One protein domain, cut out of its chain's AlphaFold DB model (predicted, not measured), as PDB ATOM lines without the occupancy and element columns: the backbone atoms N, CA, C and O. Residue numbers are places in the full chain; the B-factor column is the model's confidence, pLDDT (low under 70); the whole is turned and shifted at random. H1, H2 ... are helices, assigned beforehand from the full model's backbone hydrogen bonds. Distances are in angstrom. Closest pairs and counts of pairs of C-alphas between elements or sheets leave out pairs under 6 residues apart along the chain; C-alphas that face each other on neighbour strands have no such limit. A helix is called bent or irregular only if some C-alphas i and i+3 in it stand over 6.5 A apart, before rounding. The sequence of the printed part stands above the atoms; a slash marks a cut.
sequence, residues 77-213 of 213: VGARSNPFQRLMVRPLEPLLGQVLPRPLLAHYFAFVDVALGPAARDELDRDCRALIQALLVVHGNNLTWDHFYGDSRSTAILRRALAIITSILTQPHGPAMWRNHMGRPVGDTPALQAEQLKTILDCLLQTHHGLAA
ATOM      1  N   VAL A  77     -91.645 374.721 -13.468       45.50
ATOM      2  CA  VAL A  77     -93.019 374.648 -13.974       45.50
ATOM      3  C   VAL A  77     -94.031 374.486 -12.823       45.50
ATOM      4  O   VAL A  77     -95.095 375.099 -12.855       45.50
ATOM      5  N   GLY A  78     -93.684 373.767 -11.746       44.62
ATOM      6  CA  GLY A  78     -94.517 373.641 -10.541       44.62
ATOM      7  C   GLY A  78     -94.573 374.922  -9.704       44.62
ATOM      8  O   GLY A  78     -95.593 375.220  -9.088       44.62
ATOM      9  N   ALA A  79     -93.512 375.738  -9.751       49.81
ATOM     10  CA  ALA A  79     -93.459 377.056  -9.109       49.81
ATOM     11  C   ALA A  79     -94.344 378.114  -9.811       49.81
ATOM     12  O   ALA A  79     -94.570 379.199  -9.259       49.81
ATOM     13  N   ARG A  80     -94.848 377.789 -11.014       63.50
ATOM     14  CA  ARG A  80     -95.679 378.632 -11.894       63.50
ATOM     15  C   ARG A  80     -97.075 378.059 -12.130       63.50
ATOM     16  O   ARG A  80     -97.715 378.377 -13.122       63.50
ATOM     17  N   SER A  81     -97.554 377.239 -11.199       68.31
ATOM     18  CA  SER A  81     -98.858 376.570 -11.267       68.31
ATOM     19  C   SER A  81    -100.064 377.517 -11.222       68.31
ATOM     20  O   SER A  81    -101.120 377.156 -11.750       68.31
ATOM     21  N   ASN A  82     -99.896 378.725 -10.664       84.50
ATOM     22  CA  ASN A  82    -100.976 379.689 -10.415       84.50
ATOM     23  C   ASN A  82    -100.636 381.101 -10.947       84.50
ATOM     24  O   ASN A  82    -100.469 382.033 -10.152       84.50
ATOM     25  N   PRO A  83    -100.483 381.286 -12.273       92.50
ATOM     26  CA  PRO A  83    -100.093 382.577 -12.840       92.50
ATOM     27  C   PRO A  83    -101.141 383.665 -12.588       92.50
ATOM     28  O   PRO A  83    -100.771 384.798 -12.293       92.50
ATOM     29  N   PHE A  84    -102.430 383.314 -12.592       95.12
ATOM     30  CA  PHE A  84    -103.503 384.263 -12.310       95.12
ATOM     31  C   PHE A  84    -103.472 384.790 -10.872       95.12
ATOM     32  O   PHE A  84    -103.474 385.996 -10.655       95.12
ATOM     33  N   GLN A  85    -103.351 383.910  -9.873       93.50
ATOM     34  CA  GLN A  85    -103.243 384.337  -8.471       93.50
ATOM     35  C   GLN A  85    -102.025 385.238  -8.237       93.50
ATOM     36  O   GLN A  85    -102.116 386.225  -7.512       93.50
ATOM     37  N   ARG A  86    -100.887 384.932  -8.871       93.38
ATOM     38  CA  ARG A  86     -99.699 385.793  -8.804       93.38
ATOM     39  C   ARG A  86     -99.938 387.153  -9.446       93.38
ATOM     40  O   ARG A  86     -99.575 388.160  -8.846       93.38
ATOM     41  N   LEU A  87    -100.592 387.181 -10.606       96.00
ATOM     42  CA  LEU A  87    -100.979 388.423 -11.270       96.00
ATOM     43  C   LEU A  87    -101.894 389.272 -10.375       96.00
ATOM     44  O   LEU A  87    -101.662 390.466 -10.230       96.00
ATOM     45  N   MET A  88    -102.872 388.652  -9.712       96.44
ATOM     46  CA  MET A  88    -103.796 389.340  -8.803       96.44
ATOM     47  C   MET A  88    -103.134 389.855  -7.522       96.44
ATOM     48  O   MET A  88    -103.586 390.841  -6.955       96.44
ATOM     49  N   VAL A  89    -102.050 389.227  -7.063       95.12
ATOM     50  CA  VAL A  89    -101.280 389.713  -5.906       95.12
ATOM     51  C   VAL A  89    -100.345 390.859  -6.273       95.12
ATOM     52  O   VAL A  89     -99.975 391.627  -5.388       95.12
ATOM     53  N   ARG A  90     -99.992 391.021  -7.554       93.94
ATOM     54  CA  ARG A  90     -99.025 392.031  -8.006       93.94
ATOM     55  C   ARG A  90     -99.315 393.450  -7.486       93.94
ATOM     56  O   ARG A  90     -98.379 394.060  -6.974       93.94
ATOM     57  N   PRO A  91    -100.560 393.965  -7.524       94.94
ATOM     58  CA  PRO A  91    -100.886 395.279  -6.960       94.94
ATOM     59  C   PRO A  91    -100.604 395.384  -5.455       94.94
ATOM     60  O   PRO A  91    -100.256 396.444  -4.952       94.94
ATOM     61  N   LEU A  92    -100.748 394.272  -4.733       95.88
ATOM     62  CA  LEU A  92    -100.680 394.212  -3.277       95.88
ATOM     63  C   LEU A  92     -99.276 393.923  -2.747       95.88
ATOM     64  O   LEU A  92     -99.085 393.958  -1.534       95.88
ATOM     65  N   GLU A  93     -98.294 393.638  -3.607       93.44
ATOM     66  CA  GLU A  93     -96.921 393.330  -3.189       93.44
ATOM     67  C   GLU A  93     -96.328 394.344  -2.193       93.44
ATOM     68  O   GLU A  93     -95.769 393.887  -1.193       93.44
ATOM     69  N   PRO A  94     -96.498 395.675  -2.364       93.69
ATOM     70  CA  PRO A  94     -95.999 396.657  -1.396       93.69
ATOM     71  C   PRO A  94     -96.648 396.547  -0.009       93.69
ATOM     72  O   PRO A  94     -96.066 396.972   0.985       93.69
ATOM     73  N   LEU A  95     -97.856 395.980   0.069       95.00
ATOM     74  CA  LEU A  95     -98.634 395.836   1.299       95.00
ATOM     75  C   LEU A  95     -98.374 394.500   2.011       95.00
ATOM     76  O   LEU A  95     -98.724 394.354   3.189       95.00
ATOM     77  N   LEU A  96     -97.779 393.518   1.327       93.75
ATOM     78  CA  LEU A  96     -97.570 392.180   1.878       93.75
ATOM     79  C   LEU A  96     -96.588 392.187   3.051       93.75
ATOM     80  O   LEU A  96     -95.475 392.693   2.961       93.75
ATOM     81  N   GLY A  97     -96.986 391.545   4.151       85.19
ATOM     82  CA  GLY A  97     -96.174 391.435   5.367       85.19
ATOM     83  C   GLY A  97     -96.178 392.683   6.256       85.19
ATOM     84  O   GLY A  97     -95.656 392.611   7.362       85.19
ATOM     85  N   GLN A  98     -96.795 393.780   5.808       89.12
ATOM     86  CA  GLN A  98     -96.986 395.002   6.596       89.12
ATOM     87  C   GLN A  98     -98.473 395.213   6.896       89.12
ATOM     88  O   GLN A  98     -98.916 395.071   8.032       89.12
ATOM     89  N   VAL A  99     -99.259 395.494   5.853       93.06
ATOM     90  CA  VAL A  99    -100.705 395.750   5.948       93.06
ATOM     91  C   VAL A  99    -101.502 394.471   5.706       93.06
ATOM     92  O   VAL A  99    -102.495 394.232   6.387       93.06
ATOM     93  N   LEU A 100    -101.050 393.629   4.770       93.88
ATOM     94  CA  LEU A 100    -101.662 392.345   4.440       93.88
ATOM     95  C   LEU A 100    -100.732 391.182   4.834       93.88
ATOM     96  O   LEU A 100     -99.802 390.843   4.095       93.88
ATOM     97  N   PRO A 101    -100.966 390.533   5.986       93.19
ATOM     98  CA  PRO A 101    -100.300 389.289   6.351       93.19
ATOM     99  C   PRO A 101    -100.519 388.192   5.303       93.19
ATOM    100  O   PRO A 101    -101.635 387.962   4.841       93.19
ATOM    101  N   ARG A 102     -99.458 387.446   4.969       91.62
ATOM    102  CA  ARG A 102     -99.521 386.354   3.979       91.62
ATOM    103  C   ARG A 102    -100.574 385.275   4.281       91.62
ATOM    104  O   ARG A 102    -101.195 384.829   3.320       91.62
ATOM    105  N   PRO A 103    -100.826 384.862   5.541       91.75
ATOM    106  CA  PRO A 103    -101.886 383.893   5.839       91.75
ATOM    107  C   PRO A 103    -103.278 384.337   5.366       91.75
ATOM    108  O   PRO A 103    -104.101 383.501   5.000       91.75
ATOM    109  N   LEU A 104    -103.523 385.649   5.295       93.31
ATOM    110  CA  LEU A 104    -104.800 386.221   4.866       93.31
ATOM    111  C   LEU A 104    -104.951 386.313   3.340       93.31
ATOM    112  O   LEU A 104    -106.035 386.630   2.854       93.31
ATOM    113  N   LEU A 105    -103.925 385.961   2.555       93.75
ATOM    114  CA  LEU A 105    -104.054 385.870   1.096       93.75
ATOM    115  C   LEU A 105    -105.117 384.855   0.665       93.75
ATOM    116  O   LEU A 105    -105.760 385.048  -0.361       93.75
ATOM    117  N   ALA A 106    -105.351 383.804   1.456       92.06
ATOM    118  CA  ALA A 106    -106.423 382.851   1.182       92.06
ATOM    119  C   ALA A 106    -107.807 383.527   1.183       92.06
ATOM    120  O   ALA A 106    -108.644 383.221   0.337       92.06
ATOM    121  N   HIS A 107    -108.039 384.481   2.090       94.56
ATOM    122  CA  HIS A 107    -109.273 385.267   2.127       94.56
ATOM    123  C   HIS A 107    -109.383 386.234   0.953       94.56
ATOM    124  O   HIS A 107    -110.459 386.355   0.368       94.56
ATOM    125  N   TYR A 108    -108.266 386.847   0.561       96.38
ATOM    126  CA  TYR A 108    -108.208 387.683  -0.632       96.38
ATOM    127  C   TYR A 108    -108.573 386.893  -1.893       96.38
ATOM    128  O   TYR A 108    -109.441 387.315  -2.650       96.38
ATOM    129  N   PHE A 109    -107.982 385.713  -2.093       95.69
ATOM    130  CA  PHE A 109    -108.306 384.881  -3.251       95.69
ATOM    131  C   PHE A 109    -109.742 384.363  -3.224       95.69
ATOM    132  O   PHE A 109    -110.394 384.370  -4.261       95.69
ATOM    133  N   ALA A 110    -110.269 384.006  -2.049       94.50
ATOM    134  CA  ALA A 110    -111.676 383.640  -1.918       94.50
ATOM    135  C   ALA A 110    -112.611 384.793  -2.321       94.50
ATOM    136  O   ALA A 110    -113.617 384.561  -2.986       94.50
ATOM    137  N   PHE A 111    -112.278 386.035  -1.951       96.44
ATOM    138  CA  PHE A 111    -113.010 387.209  -2.421       96.44
ATOM    139  C   PHE A 111    -112.902 387.371  -3.943       96.44
ATOM    140  O   PHE A 111    -113.920 387.572  -4.595       96.44
ATOM    141  N   VAL A 112    -111.697 387.256  -4.511       96.88
ATOM    142  CA  VAL A 112    -111.473 387.365  -5.963       96.88
ATOM    143  C   VAL A 112    -112.300 386.330  -6.729       96.88
ATOM    144  O   VAL A 112    -112.974 386.691  -7.690       96.88
ATOM    145  N   ASP A 113    -112.306 385.070  -6.290       95.00
ATOM    146  CA  ASP A 113    -113.074 384.002  -6.938       95.00
ATOM    147  C   ASP A 113    -114.589 384.295  -6.913       95.00
ATOM    148  O   ASP A 113    -115.271 384.118  -7.923       95.00
ATOM    149  N   VAL A 114    -115.116 384.799  -5.789       94.88
ATOM    150  CA  VAL A 114    -116.538 385.176  -5.666       94.88
ATOM    151  C   VAL A 114    -116.870 386.408  -6.510       94.88
ATOM    152  O   VAL A 114    -117.887 386.412  -7.199       94.88
ATOM    153  N   ALA A 115    -116.023 387.438  -6.478       95.94
ATOM    154  CA  ALA A 115    -116.249 388.687  -7.200       95.94
ATOM    155  C   ALA A 115    -116.221 388.489  -8.723       95.94
ATOM    156  O   ALA A 115    -116.999 389.106  -9.442       95.94
ATOM    157  N   LEU A 116    -115.338 387.625  -9.224       96.38
ATOM    158  CA  LEU A 116    -115.269 387.309 -10.652       96.38
ATOM    159  C   LEU A 116    -116.374 386.340 -11.083       96.38
ATOM    160  O   LEU A 116    -116.855 386.409 -12.215       96.38
ATOM    161  N   GLY A 117    -116.764 385.426 -10.196       95.38
ATOM    162  CA  GLY A 117    -117.605 384.292 -10.549       95.38
ATOM    163  C   GLY A 117    -116.863 383.257 -11.411       95.38
ATOM    164  O   GLY A 117    -115.794 383.528 -11.966       95.38
ATOM    165  N   PRO A 118    -117.425 382.044 -11.552       91.75
ATOM    166  CA  PRO A 118    -116.713 380.900 -12.127       91.75
ATOM    167  C   PRO A 118    -116.301 381.120 -13.588       91.75
ATOM    168  O   PRO A 118    -115.163 380.843 -13.953       91.75
ATOM    169  N   ALA A 119    -117.195 381.673 -14.413       94.12
ATOM    170  CA  ALA A 119    -116.942 381.845 -15.843       94.12
ATOM    171  C   ALA A 119    -115.779 382.812 -16.123       94.12
ATOM    172  O   ALA A 119    -114.830 382.443 -16.814       94.12
ATOM    173  N   ALA A 120    -115.824 384.024 -15.557       95.94
ATOM    174  CA  ALA A 120    -114.780 385.023 -15.784       95.94
ATOM    175  C   ALA A 120    -113.451 384.601 -15.148       95.94
ATOM    176  O   ALA A 120    -112.392 384.785 -15.747       95.94
ATOM    177  N   ARG A 121    -113.495 383.991 -13.959       95.25
ATOM    178  CA  ARG A 121    -112.305 383.462 -13.289       95.25
ATOM    179  C   ARG A 121    -111.600 382.416 -14.147       95.25
ATOM    180  O   ARG A 121    -110.387 382.501 -14.328       95.25
ATOM    181  N   ASP A 122    -112.335 381.437 -14.671       93.38
ATOM    182  CA  ASP A 122    -111.748 380.354 -15.467       93.38
ATOM    183  C   ASP A 122    -111.212 380.852 -16.812       93.38
ATOM    184  O   ASP A 122    -110.191 380.359 -17.292       93.38
ATOM    185  N   GLU A 123    -111.867 381.846 -17.414       96.31
ATOM    186  CA  GLU A 123    -111.369 382.517 -18.613       96.31
ATOM    187  C   GLU A 123    -110.036 383.235 -18.347       96.31
ATOM    188  O   GLU A 123    -109.053 382.981 -19.040       96.31
ATOM    189  N   LEU A 124    -109.965 384.062 -17.300       97.31
ATOM    190  CA  LEU A 124    -108.758 384.820 -16.951       97.31
ATOM    191  C   LEU A 124    -107.587 383.910 -16.540       97.31
ATOM    192  O   LEU A 124    -106.434 384.188 -16.887       97.31
ATOM    193  N   ASP A 125    -107.857 382.806 -15.831       94.94
ATOM    194  CA  ASP A 125    -106.829 381.808 -15.507       94.94
ATOM    195  C   ASP A 125    -106.320 381.096 -16.765       94.94
ATOM    196  O   ASP A 125    -105.108 380.919 -16.931       94.94
ATOM    197  N   ARG A 126    -107.218 380.751 -17.697       94.50
ATOM    198  CA  ARG A 126    -106.845 380.164 -18.989       94.50
ATOM    199  C   ARG A 126    -105.972 381.116 -19.804       94.50
ATOM    200  O   ARG A 126    -104.943 380.675 -20.315       94.50
ATOM    201  N   ASP A 127    -106.322 382.398 -19.860       96.81
ATOM    202  CA  ASP A 127    -105.537 383.427 -20.550       96.81
ATOM    203  C   ASP A 127    -104.132 383.561 -19.940       96.81
ATOM    204  O   ASP A 127    -103.129 383.569 -20.660       96.81
ATOM    205  N   CYS A 128    -104.027 383.568 -18.606       96.12
ATOM    206  CA  CYS A 128    -102.734 383.590 -17.916       96.12
ATOM    207  C   CYS A 128    -101.886 382.350 -18.229       96.12
ATOM    208  O   CYS A 128    -100.674 382.455 -18.436       96.12
ATOM    209  N   ARG A 129    -102.500 381.162 -18.262       93.25
ATOM    210  CA  ARG A 129    -101.805 379.912 -18.603       93.25
ATOM    211  C   ARG A 129    -101.330 379.916 -20.049       93.25
ATOM    212  O   ARG A 129    -100.180 379.558 -20.291       93.25
ATOM    213  N   ALA A 130    -102.174 380.344 -20.986       93.38
ATOM    214  CA  ALA A 130    -101.813 380.470 -22.395       93.38
ATOM    215  C   ALA A 130    -100.636 381.440 -22.580       93.38
ATOM    216  O   ALA A 130     -99.691 381.134 -23.309       93.38
ATOM    217  N   LEU A 131    -100.639 382.558 -21.849       94.88
ATOM    218  CA  LEU A 131     -99.535 383.510 -21.839       94.88
ATOM    219  C   LEU A 131     -98.230 382.880 -21.330       94.88
ATOM    220  O   LEU A 131     -97.200 382.990 -21.991       94.88
ATOM    221  N   ILE A 132     -98.263 382.161 -20.205       91.88
ATOM    222  CA  ILE A 132     -97.080 381.450 -19.694       91.88
ATOM    223  C   ILE A 132     -96.558 380.427 -20.709       91.88
ATOM    224  O   ILE A 132     -95.347 380.338 -20.888       91.88
ATOM    225  N   GLN A 133     -97.433 379.686 -21.394       90.81
ATOM    226  CA  GLN A 133     -97.006 378.744 -22.434       90.81
ATOM    227  C   GLN A 133     -96.335 379.459 -23.609       90.81
ATOM    228  O   GLN A 133     -95.267 379.038 -24.047       90.81
ATOM    229  N   ALA A 134     -96.892 380.580 -24.070       89.81
ATOM    230  CA  ALA A 134     -96.267 381.386 -25.114       89.81
ATOM    231  C   ALA A 134     -94.881 381.901 -24.685       89.81
ATOM    232  O   ALA A 134     -93.921 381.818 -25.446       89.81
ATOM    233  N   LEU A 135     -94.748 382.375 -23.445       90.06
ATOM    234  CA  LEU A 135     -93.472 382.854 -22.910       90.06
ATOM    235  C   LEU A 135     -92.459 381.722 -22.685       90.06
ATOM    236  O   LEU A 135     -91.260 381.949 -22.817       90.06
ATOM    237  N   LEU A 136     -92.910 380.500 -22.386       88.06
ATOM    238  CA  LEU A 136     -92.042 379.320 -22.323       88.06
ATOM    239  C   LEU A 136     -91.454 378.971 -23.694       88.06
ATOM    240  O   LEU A 136     -90.296 378.574 -23.754       88.06
ATOM    241  N   VAL A 137     -92.203 379.153 -24.787       88.81
ATOM    242  CA  VAL A 137     -91.677 378.949 -26.150       88.81
ATOM    243  C   VAL A 137     -90.560 379.948 -26.465       88.81
ATOM    244  O   VAL A 137     -89.565 379.576 -27.078       88.81
ATOM    245  N   VAL A 138     -90.696 381.199 -26.015       89.62
ATOM    246  CA  VAL A 138     -89.726 382.273 -26.291       89.62
ATOM    247  C   VAL A 138     -88.495 382.197 -25.381       89.62
ATOM    248  O   VAL A 138     -87.367 382.305 -25.850       89.62
ATOM    249  N   HIS A 139     -88.698 382.024 -24.074       84.56
ATOM    250  CA  HIS A 139     -87.635 382.140 -23.068       84.56
ATOM    251  C   HIS A 139     -87.132 380.789 -22.545       84.56
ATOM    252  O   HIS A 139     -86.129 380.739 -21.827       84.56
ATOM    253  N   GLY A 140     -87.817 379.688 -22.863       84.38
ATOM    254  CA  GLY A 140     -87.471 378.349 -22.396       84.38
ATOM    255  C   GLY A 140     -87.305 378.289 -20.877       84.38
ATOM    256  O   GLY A 140     -88.141 378.764 -20.101       84.38
ATOM    257  N   ASN A 141     -86.171 377.741 -20.442       81.94
ATOM    258  CA  ASN A 141     -85.827 377.611 -19.025       81.94
ATOM    259  C   ASN A 141     -85.514 378.951 -18.334       81.94
ATOM    260  O   ASN A 141     -85.572 379.012 -17.105       81.94
ATOM    261  N   ASN A 142     -85.240 380.017 -19.095       84.75
ATOM    262  CA  ASN A 142     -84.912 381.346 -18.570       84.75
ATOM    263  C   ASN A 142     -86.147 382.206 -18.281       84.75
ATOM    264  O   ASN A 142     -86.007 383.334 -17.816       84.75
ATOM    265  N   LEU A 143     -87.356 381.699 -18.542       85.44
ATOM    266  CA  LEU A 143     -88.583 382.399 -18.183       85.44
ATOM    267  C   LEU A 143     -88.552 382.774 -16.690       85.44
ATOM    268  O   LEU A 143     -88.245 381.935 -15.849       85.44
ATOM    269  N   THR A 144     -88.908 384.008 -16.351       89.06
ATOM    270  CA  THR A 144     -89.075 384.501 -14.970       89.06
ATOM    271  C   THR A 144     -90.435 385.180 -14.830       89.06
ATOM    272  O   THR A 144     -91.144 385.375 -15.816       89.06
ATOM    273  N   TRP A 145     -90.815 385.546 -13.605       90.44
ATOM    274  CA  TRP A 145     -92.030 386.334 -13.399       90.44
ATOM    275  C   TRP A 145     -91.927 387.740 -13.977       90.44
ATOM    276  O   TRP A 145     -92.935 388.255 -14.436       90.44
ATOM    277  N   ASP A 146     -90.726 388.313 -14.051       92.25
ATOM    278  CA  ASP A 146     -90.527 389.633 -14.654       92.25
ATOM    279  C   ASP A 146     -90.845 389.627 -16.150       92.25
ATOM    280  O   ASP A 146     -91.460 390.562 -16.645       92.25
ATOM    281  N   HIS A 147     -90.527 388.541 -16.863       93.88
ATOM    282  CA  HIS A 147     -90.953 388.374 -18.256       93.88
ATOM    283  C   HIS A 147     -92.481 388.326 -18.378       93.88
ATOM    284  O   HIS A 147     -93.050 388.917 -19.288       93.88
ATOM    285  N   PHE A 148     -93.151 387.626 -17.456       94.50
ATOM    286  CA  PHE A 148     -94.609 387.556 -17.435       94.50
ATOM    287  C   PHE A 148     -95.230 388.922 -17.137       94.50
ATOM    288  O   PHE A 148     -96.095 389.351 -17.888       94.50
ATOM    289  N   TYR A 149     -94.760 389.621 -16.102       93.81
ATOM    290  CA  TYR A 149     -95.254 390.947 -15.719       93.81
ATOM    291  C   TYR A 149     -94.889 392.046 -16.725       93.81
ATOM    292  O   TYR A 149     -95.599 393.042 -16.822       93.81
ATOM    293  N   GLY A 150     -93.790 391.882 -17.462       93.69
ATOM    294  CA  GLY A 150     -93.372 392.795 -18.523       93.69
ATOM    295  C   GLY A 150     -94.149 392.622 -19.831       93.69
ATOM    296  O   GLY A 150     -94.117 393.513 -20.678       93.69
ATOM    297  N   ASP A 151     -94.861 391.506 -20.013       95.69
ATOM    298  CA  ASP A 151     -95.692 391.279 -21.195       95.69
ATOM    299  C   ASP A 151     -96.997 392.082 -21.096       95.69
ATOM    300  O   ASP A 151     -97.761 391.942 -20.133       95.69
ATOM    301  N   SER A 152     -97.290 392.892 -22.118       95.81
ATOM    302  CA  SER A 152     -98.480 393.754 -22.166       95.81
ATOM    303  C   SER A 152     -99.795 392.978 -22.053       95.81
ATOM    304  O   SER A 152    -100.793 393.513 -21.557       95.81
ATOM    305  N   ARG A 153     -99.811 391.699 -22.446       96.62
ATOM    306  CA  ARG A 153    -100.980 390.824 -22.300       96.62
ATOM    307  C   ARG A 153    -101.284 390.525 -20.835       96.62
ATOM    308  O   ARG A 153    -102.457 390.439 -20.485       96.62
ATOM    309  N   SER A 154    -100.273 390.416 -19.968       96.62
ATOM    310  CA  SER A 154    -100.497 390.210 -18.527       96.62
ATOM    311  C   SER A 154    -101.199 391.420 -17.909       96.62
ATOM    312  O   SER A 154    -102.197 391.271 -17.205       96.62
ATOM    313  N   THR A 155    -100.763 392.626 -18.276       95.81
ATOM    314  CA  THR A 155    -101.394 393.886 -17.877       95.81
ATOM    315  C   THR A 155    -102.835 393.970 -18.373       95.81
ATOM    316  O   THR A 155    -103.725 394.360 -17.617       95.81
ATOM    317  N   ALA A 156    -103.104 393.551 -19.614       97.00
ATOM    318  CA  ALA A 156    -104.462 393.528 -20.153       97.00
ATOM    319  C   ALA A 156    -105.386 392.572 -19.376       97.00
ATOM    320  O   ALA A 156    -106.534 392.929 -19.097       97.00
ATOM    321  N   ILE A 157    -104.888 391.390 -18.991       97.94
ATOM    322  CA  ILE A 157    -105.625 390.429 -18.155       97.94
ATOM    323  C   ILE A 157    -105.894 391.023 -16.767       97.94
ATOM    324  O   ILE A 157    -107.034 390.994 -16.302       97.94
ATOM    325  N   LEU A 158    -104.879 391.617 -16.128       97.81
ATOM    326  CA  LEU A 158    -105.019 392.249 -14.815       97.81
ATOM    327  C   LEU A 158    -106.062 393.371 -14.847       97.81
ATOM    328  O   LEU A 158    -106.940 393.423 -13.989       97.81
ATOM    329  N   ARG A 159    -106.017 394.232 -15.869       97.31
ATOM    330  CA  ARG A 159    -106.990 395.313 -16.057       97.31
ATOM    331  C   ARG A 159    -108.419 394.779 -16.170       97.31
ATOM    332  O   ARG A 159    -109.307 395.301 -15.507       97.31
ATOM    333  N   ARG A 160    -108.645 393.724 -16.965       97.62
ATOM    334  CA  ARG A 160    -109.966 393.076 -17.097       97.62
ATOM    335  C   ARG A 160    -110.467 392.533 -15.757       97.62
ATOM    336  O   ARG A 160    -111.615 392.777 -15.398       97.62
ATOM    337  N   ALA A 161    -109.608 391.839 -15.010       98.00
ATOM    338  CA  ALA A 161    -109.959 391.297 -13.700       98.00
ATOM    339  C   ALA A 161    -110.323 392.410 -12.702       98.00
ATOM    340  O   ALA A 161    -111.360 392.348 -12.041       98.00
ATOM    341  N   LEU A 162    -109.502 393.464 -12.634       97.75
ATOM    342  CA  LEU A 162    -109.735 394.602 -11.746       97.75
ATOM    343  C   LEU A 162    -110.969 395.420 -12.134       97.75
ATOM    344  O   LEU A 162    -111.634 395.936 -11.239       97.75
ATOM    345  N   ALA A 163    -111.319 395.507 -13.419       97.31
ATOM    346  CA  ALA A 163    -112.546 396.166 -13.860       97.31
ATOM    347  C   ALA A 163    -113.797 395.467 -13.304       97.31
ATOM    348  O   ALA A 163    -114.687 396.130 -12.769       97.31
ATOM    349  N   ILE A 164    -113.835 394.130 -13.356       97.06
ATOM    350  CA  ILE A 164    -114.936 393.332 -12.792       97.06
ATOM    351  C   ILE A 164    -114.985 393.503 -11.271       97.06
ATOM    352  O   ILE A 164    -116.027 393.851 -10.720       97.06
ATOM    353  N   ILE A 165    -113.847 393.325 -10.593       96.50
ATOM    354  CA  ILE A 165    -113.759 393.457  -9.132       96.50
ATOM    355  C   ILE A 165    -114.188 394.858  -8.682       96.50
ATOM    356  O   ILE A 165    -114.983 394.989  -7.754       96.50
ATOM    357  N   THR A 166    -113.720 395.905  -9.361       95.06
ATOM    358  CA  THR A 166    -114.106 397.291  -9.070       95.06
ATOM    359  C   THR A 166    -115.603 397.492  -9.274       95.06
ATOM    360  O   THR A 166    -116.255 398.074  -8.414       95.06
ATOM    361  N   SER A 167    -116.174 396.960 -10.360       94.94
ATOM    362  CA  SER A 167    -117.617 397.021 -10.607       94.94
ATOM    363  C   SER A 167    -118.438 396.337  -9.508       94.94
ATOM    364  O   SER A 167    -119.496 396.842  -9.149       94.94
ATOM    365  N   ILE A 168    -117.960 395.229  -8.937       94.56
ATOM    366  CA  ILE A 168    -118.606 394.576  -7.787       94.56
ATOM    367  C   ILE A 168    -118.472 395.427  -6.522       94.56
ATOM    368  O   ILE A 168    -119.431 395.585  -5.770       94.56
ATOM    369  N   LEU A 169    -117.297 396.006  -6.285       92.38
ATOM    370  CA  LEU A 169    -117.023 396.815  -5.097       92.38
ATOM    371  C   LEU A 169    -117.818 398.125  -5.056       92.38
ATOM    372  O   LEU A 169    -118.097 398.613  -3.962       92.38
ATOM    373  N   THR A 170    -118.207 398.680  -6.206       90.62
ATOM    374  CA  THR A 170    -119.063 399.876  -6.270       90.62
ATOM    375  C   THR A 170    -120.554 399.576  -6.096       90.62
ATOM    376  O   THR A 170    -121.343 400.504  -5.915       90.62
ATOM    377  N   GLN A 171    -120.965 398.305  -6.108       93.44
ATOM    378  CA  GLN A 171    -122.354 397.928  -5.844       93.44
ATOM    379  C   GLN A 171    -122.691 398.044  -4.347       93.44
ATOM    380  O   GLN A 171    -121.810 397.878  -3.501       93.44
ATOM    381  N   PRO A 172    -123.975 398.231  -3.976       90.88
ATOM    382  CA  PRO A 172    -124.379 398.424  -2.577       90.88
ATOM    383  C   PRO A 172    -123.914 397.323  -1.609       90.88
ATOM    384  O   PRO A 172    -123.656 397.587  -0.437       90.88
ATOM    385  N   HIS A 173    -123.788 396.084  -2.090       91.50
ATOM    386  CA  HIS A 173    -123.359 394.936  -1.290       91.50
ATOM    387  C   HIS A 173    -121.848 394.643  -1.383       91.50
ATOM    388  O   HIS A 173    -121.334 393.848  -0.595       91.50
ATOM    389  N   GLY A 174    -121.122 395.294  -2.297       91.62
ATOM    390  CA  GLY A 174    -119.690 395.085  -2.534       91.62
ATOM    391  C   GLY A 174    -118.817 395.337  -1.299       91.62
ATOM    392  O   GLY A 174    -118.076 394.439  -0.891       91.62
ATOM    393  N   PRO A 175    -118.941 396.491  -0.613       91.62
ATOM    394  CA  PRO A 175    -118.159 396.776   0.593       91.62
ATOM    395  C   PRO A 175    -118.463 395.824   1.757       91.62
ATOM    396  O   PRO A 175    -117.599 395.546   2.591       91.62
ATOM    397  N   ALA A 176    -119.698 395.317   1.844       92.62
ATOM    398  CA  ALA A 176    -120.059 394.297   2.824       92.62
ATOM    399  C   ALA A 176    -119.412 392.948   2.476       92.62
ATOM    400  O   ALA A 176    -118.825 392.319   3.352       92.62
ATOM    401  N   MET A 177    -119.440 392.543   1.201       93.56
ATOM    402  CA  MET A 177    -118.765 391.339   0.709       93.56
ATOM    403  C   MET A 177    -117.257 391.387   0.993       93.56
ATOM    404  O   MET A 177    -116.722 390.460   1.597       93.56
ATOM    405  N   TRP A 178    -116.590 392.492   0.649       95.00
ATOM    406  CA  TRP A 178    -115.165 392.702   0.923       95.00
ATOM    407  C   TRP A 178    -114.825 392.484   2.400       95.00
ATOM    408  O   TRP A 178    -113.982 391.649   2.733       95.00
ATOM    409  N   ARG A 179    -115.537 393.175   3.302       94.12
ATOM    410  CA  ARG A 179    -115.338 393.036   4.753       94.12
ATOM    411  C   ARG A 179    -115.618 391.619   5.240       94.12
ATOM    412  O   ARG A 179    -114.865 391.108   6.061       94.12
ATOM    413  N   ASN A 180    -116.658 390.972   4.721       93.81
ATOM    414  CA  ASN A 180    -117.028 389.620   5.128       93.81
ATOM    415  C   ASN A 180    -115.966 388.582   4.772       93.81
ATOM    416  O   ASN A 180    -115.826 387.611   5.512       93.81
ATOM    417  N   HIS A 181    -115.240 388.760   3.667       93.75
ATOM    418  CA  HIS A 181    -114.150 387.864   3.287       93.75
ATOM    419  C   HIS A 181    -112.841 388.229   3.988       93.75
ATOM    420  O   HIS A 181    -112.216 387.368   4.599       93.75
ATOM    421  N   MET A 182    -112.444 389.500   3.941       93.94
ATOM    422  CA  MET A 182    -111.123 389.948   4.395       93.94
ATOM    423  C   MET A 182    -111.034 390.222   5.900       93.94
ATOM    424  O   MET A 182    -109.943 390.215   6.462       93.94
ATOM    425  N   GLY A 183    -112.162 390.468   6.566       90.31
ATOM    426  CA  GLY A 183    -112.235 390.781   7.996       90.31
ATOM    427  C   GLY A 183    -112.260 389.558   8.913       90.31
ATOM    428  O   GLY A 183    -112.600 389.691  10.086       90.31
ATOM    429  N   ARG A 184    -111.954 388.360   8.400       89.62
ATOM    430  CA  ARG A 184    -111.922 387.119   9.189       89.62
ATOM    431  C   ARG A 184    -110.490 386.796   9.645       89.62
ATOM    432  O   ARG A 184    -109.554 387.039   8.886       89.62
ATOM    433  N   PRO A 185    -110.302 386.261  10.863       91.25
ATOM    434  CA  PRO A 185    -109.006 385.754  11.310       91.25
ATOM    435  C   PRO A 185    -108.673 384.399  10.656       91.25
ATOM    436  O   PRO A 185    -109.572 383.648  10.273       91.25
ATOM    437  N   VAL A 186    -107.380 384.056  10.585       90.25
ATOM    438  CA  VAL A 186    -106.880 382.761  10.073       90.25
ATOM    439  C   VAL A 186    -105.869 382.172  11.047       90.25
ATOM    440  O   VAL A 186    -104.750 382.675  11.159       90.25
ATOM    441  N   GLY A 187    -106.239 381.077  11.719       89.38
ATOM    442  CA  GLY A 187    -105.404 380.475  12.764       89.38
ATOM    443  C   GLY A 187    -105.062 381.512  13.835       89.38
ATOM    444  O   GLY A 187    -105.960 382.167  14.358       89.38
ATOM    445  N   ASP A 188    -103.768 381.717  14.078       89.81
ATOM    446  CA  ASP A 188    -103.260 382.720  15.026       89.81
ATOM    447  C   ASP A 188    -103.151 384.140  14.429       89.81
ATOM    448  O   ASP A 188    -102.759 385.083  15.114       89.81
ATOM    449  N   THR A 189    -103.467 384.322  13.140       89.12
ATOM    450  CA  THR A 189    -103.432 385.641  12.492       89.12
ATOM    451  C   THR A 189    -104.733 386.393  12.779       89.12
ATOM    452  O   THR A 189    -105.797 385.926  12.353       89.12
ATOM    453  N   PRO A 190    -104.684 387.556  13.461       91.56
ATOM    454  CA  PRO A 190    -105.882 388.318  13.792       91.56
ATOM    455  C   PRO A 190    -106.556 388.892  12.541       91.56
ATOM    456  O   PRO A 190    -105.940 389.038  11.484       91.56
ATOM    457  N   ALA A 191    -107.834 389.243  12.681       92.88
ATOM    458  CA  ALA A 191    -108.586 389.933  11.641       92.88
ATOM    459  C   ALA A 191    -107.981 391.310  11.324       92.88
ATOM    460  O   ALA A 191    -107.464 391.999  12.209       92.88
ATOM    461  N   LEU A 192    -108.096 391.727  10.061       93.88
ATOM    462  CA  LEU A 192    -107.683 393.061   9.631       93.88
ATOM    463  C   LEU A 192    -108.586 394.138  10.233       93.88
ATOM    464  O   LEU A 192    -109.813 394.020  10.228       93.88
ATOM    465  N   GLN A 193    -107.964 395.221  10.688       94.69
ATOM    466  CA  GLN A 193    -108.660 396.425  11.129       94.69
ATOM    467  C   GLN A 193    -109.290 397.160   9.939       94.69
ATOM    468  O   GLN A 193    -108.849 397.022   8.795       94.69
ATOM    469  N   ALA A 194    -110.295 397.998  10.210       93.56
ATOM    470  CA  ALA A 194    -111.020 398.741   9.177       93.56
ATOM    471  C   ALA A 194    -110.093 399.574   8.267       93.56
ATOM    472  O   ALA A 194    -110.251 399.552   7.047       93.56
ATOM    473  N   GLU A 195    -109.076 400.225   8.838       94.88
ATOM    474  CA  GLU A 195    -108.094 401.012   8.077       94.88
ATOM    475  C   GLU A 195    -107.194 400.147   7.184       94.88
ATOM    476  O   GLU A 195    -106.869 400.533   6.061       94.88
ATOM    477  N   GLN A 196    -106.833 398.939   7.629       95.44
ATOM    478  CA  GLN A 196    -106.048 398.004   6.813       95.44
ATOM    479  C   GLN A 196    -106.883 397.491   5.635       95.44
ATOM    480  O   GLN A 196    -106.409 397.461   4.500       95.44
ATOM    481  N   LEU A 197    -108.153 397.151   5.888       95.69
ATOM    482  CA  LEU A 197    -109.105 396.744   4.851       95.69
ATOM    483  C   LEU A 197    -109.316 397.837   3.805       95.69
ATOM    484  O   LEU A 197    -109.368 397.530   2.613       95.69
ATOM    485  N   LYS A 198    -109.435 399.091   4.248       95.12
ATOM    486  CA  LYS A 198    -109.562 400.255   3.373       95.12
ATOM    487  C   LYS A 198    -108.295 400.472   2.546       95.12
ATOM    488  O   LYS A 198    -108.390 400.610   1.338       95.12
ATOM    489  N   THR A 199    -107.118 400.399   3.166       96.44
ATOM    490  CA  THR A 199    -105.824 400.561   2.476       96.44
ATOM    491  C   THR A 199    -105.650 399.557   1.332       96.44
ATOM    492  O   THR A 199    -105.236 399.920   0.232       96.44
ATOM    493  N   ILE A 200    -105.987 398.285   1.570       96.00
ATOM    494  CA  ILE A 200    -105.906 397.233   0.545       96.00
ATOM    495  C   ILE A 200    -106.922 397.496  -0.578       96.00
ATOM    496  O   ILE A 200    -106.588 397.350  -1.752       96.00
ATOM    497  N   LEU A 201    -108.146 397.898  -0.227       94.94
ATOM    498  CA  LEU A 201    -109.190 398.239  -1.192       94.94
ATOM    499  C   LEU A 201    -108.777 399.424  -2.080       94.94
ATOM    500  O   LEU A 201    -108.836 399.321  -3.305       94.94
ATOM    501  N   ASP A 202    -108.309 400.512  -1.472       95.19
ATOM    502  CA  ASP A 202    -107.857 401.719  -2.166       95.19
ATOM    503  C   ASP A 202    -106.698 401.399  -3.120       95.19
ATOM    504  O   ASP A 202    -106.681 401.884  -4.251       95.19
ATOM    505  N   CYS A 203    -105.780 400.511  -2.726       96.00
ATOM    506  CA  CYS A 203    -104.693 400.037  -3.581       96.00
ATOM    507  C   CYS A 203    -105.202 399.331  -4.855       96.00
ATOM    508  O   CYS A 203    -104.703 399.600  -5.953       96.00
ATOM    509  N   LEU A 204    -106.223 398.472  -4.745       95.19
ATOM    510  CA  LEU A 204    -106.829 397.805  -5.907       95.19
ATOM    511  C   LEU A 204    -107.509 398.811  -6.844       95.19
ATOM    512  O   LEU A 204    -107.318 398.741  -8.060       95.19
ATOM    513  N   LEU A 205    -108.261 399.763  -6.284       94.06
ATOM    514  CA  LEU A 205    -108.966 400.798  -7.047       94.06
ATOM    515  C   LEU A 205    -107.991 401.743  -7.762       94.06
ATOM    516  O   LEU A 205    -108.148 402.014  -8.951       94.06
ATOM    517  N   GLN A 206    -106.947 402.198  -7.066       95.12
ATOM    518  CA  GLN A 206    -105.897 403.038  -7.645       95.12
ATOM    519  C   GLN A 206    -105.150 402.312  -8.762       95.12
ATOM    520  O   GLN A 206    -104.904 402.899  -9.815       95.12
ATOM    521  N   THR A 207    -104.836 401.028  -8.569       95.56
ATOM    522  CA  THR A 207    -104.186 400.227  -9.611       95.56
ATOM    523  C   THR A 207    -105.082 400.095 -10.837       95.56
ATOM    524  O   THR A 207    -104.612 400.281 -11.955       95.56
ATOM    525  N   HIS A 208    -106.380 399.835 -10.655       95.56
ATOM    526  CA  HIS A 208    -107.323 399.788 -11.770       95.56
ATOM    527  C   HIS A 208    -107.362 401.114 -12.542       95.56
ATOM    528  O   HIS A 208    -107.249 401.102 -13.766       95.56
ATOM    529  N   HIS A 209    -107.456 402.246 -11.839       93.00
ATOM    530  CA  HIS A 209    -107.444 403.570 -12.465       93.00
ATOM    531  C   HIS A 209    -106.140 403.839 -13.225       93.00
ATOM    532  O   HIS A 209    -106.186 404.311 -14.356       93.00
ATOM    533  N   GLY A 210    -104.988 403.483 -12.648       93.62
ATOM    534  CA  GLY A 210    -103.684 403.650 -13.293       93.62
ATOM    535  C   GLY A 210    -103.489 402.782 -14.540       93.62
ATOM    536  O   GLY A 210    -102.738 403.165 -15.425       93.62
ATOM    537  N   LEU A 211    -104.175 401.638 -14.634       90.38
ATOM    538  CA  LEU A 211    -104.167 400.776 -15.824       90.38
ATOM    539  C   LEU A 211    -105.213 401.172 -16.881       90.38
ATOM    540  O   LEU A 211    -105.201 400.623 -17.985       90.38
ATOM    541  N   ALA A 212    -106.164 402.038 -16.529       79.56
ATOM    542  CA  ALA A 212    -107.221 402.508 -17.421       79.56
ATOM    543  C   ALA A 212    -106.888 403.847 -18.107       79.56
ATOM    544  O   ALA A 212    -107.528 404.161 -19.112       79.56
ATOM    545  N   ALA A 213    -105.931 404.602 -17.559       62.72
ATOM    546  CA  ALA A 213    -105.375 405.833 -18.125       62.72
ATOM    547  C   ALA A 213    -104.385 405.545 -19.265       62.72
ATOM    548  O   ALA A 213    -104.345 406.368 -20.206       62.72
TER     549      ALA A 213
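AT A GLANCE: This is residues 77 to 213 of the 213 residues of an uncharacterized protein of Magnetospirillum gryphiswaldense (UniProt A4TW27). H1 sits in the core, with H4, H6 and the long, kinked H2 packed round it, H3 at one end and H5 at the other. The printed part has 137 residues with six named helices, H1 to H6, all helix, compact, radius of gyration of the C-alphas 15.3 A, spanning 44 by 32 by 27 A.

IN THESE COORDINATES: H1, residues 83 to 95, 19.4 A, begins at C-alpha (-100.093, 382.577, -12.840); it is irregular, C-alphas 91 and 94 being 7.5 A apart. H2, residues 102 to 142, 27.3 A, is irregular, C-alphas 138 and 141 being 9.5 A apart, with a kink of 111 degrees near residue 118. H3 is residues 145 to 150, 8.4 A; H4, 152 to 169, 25.4 A; H5, 174 to 182, 12.2 A; H6, 194 to 212, 27.1 A, ending at C-alpha (-107.221, 402.508, -17.421).

HOW THE PARTS SIT: H2 touches H4 with residues 112 to 131 alone, at a shallow tilt of 8 degrees, opposite ways; closest C-alphas Ala 115 and Ile 165, 5.7 A. H1 touches H2 with residues 83 to 85 alone, closest C-alphas Phe 84 and Asp 125, 5.2 A. H1 and H5 are apart. Every O i to N i+4 pair is within hydrogen-bond range in H3, H4, H5 and H6, but 5 of 9 in H1 and 30 of 37 in H2.

THE WHOLE: The printed part has no cut. The link from H5 to H6 is long, 11 residues. Residues 77 to 81 and 213 have pLDDT under 70.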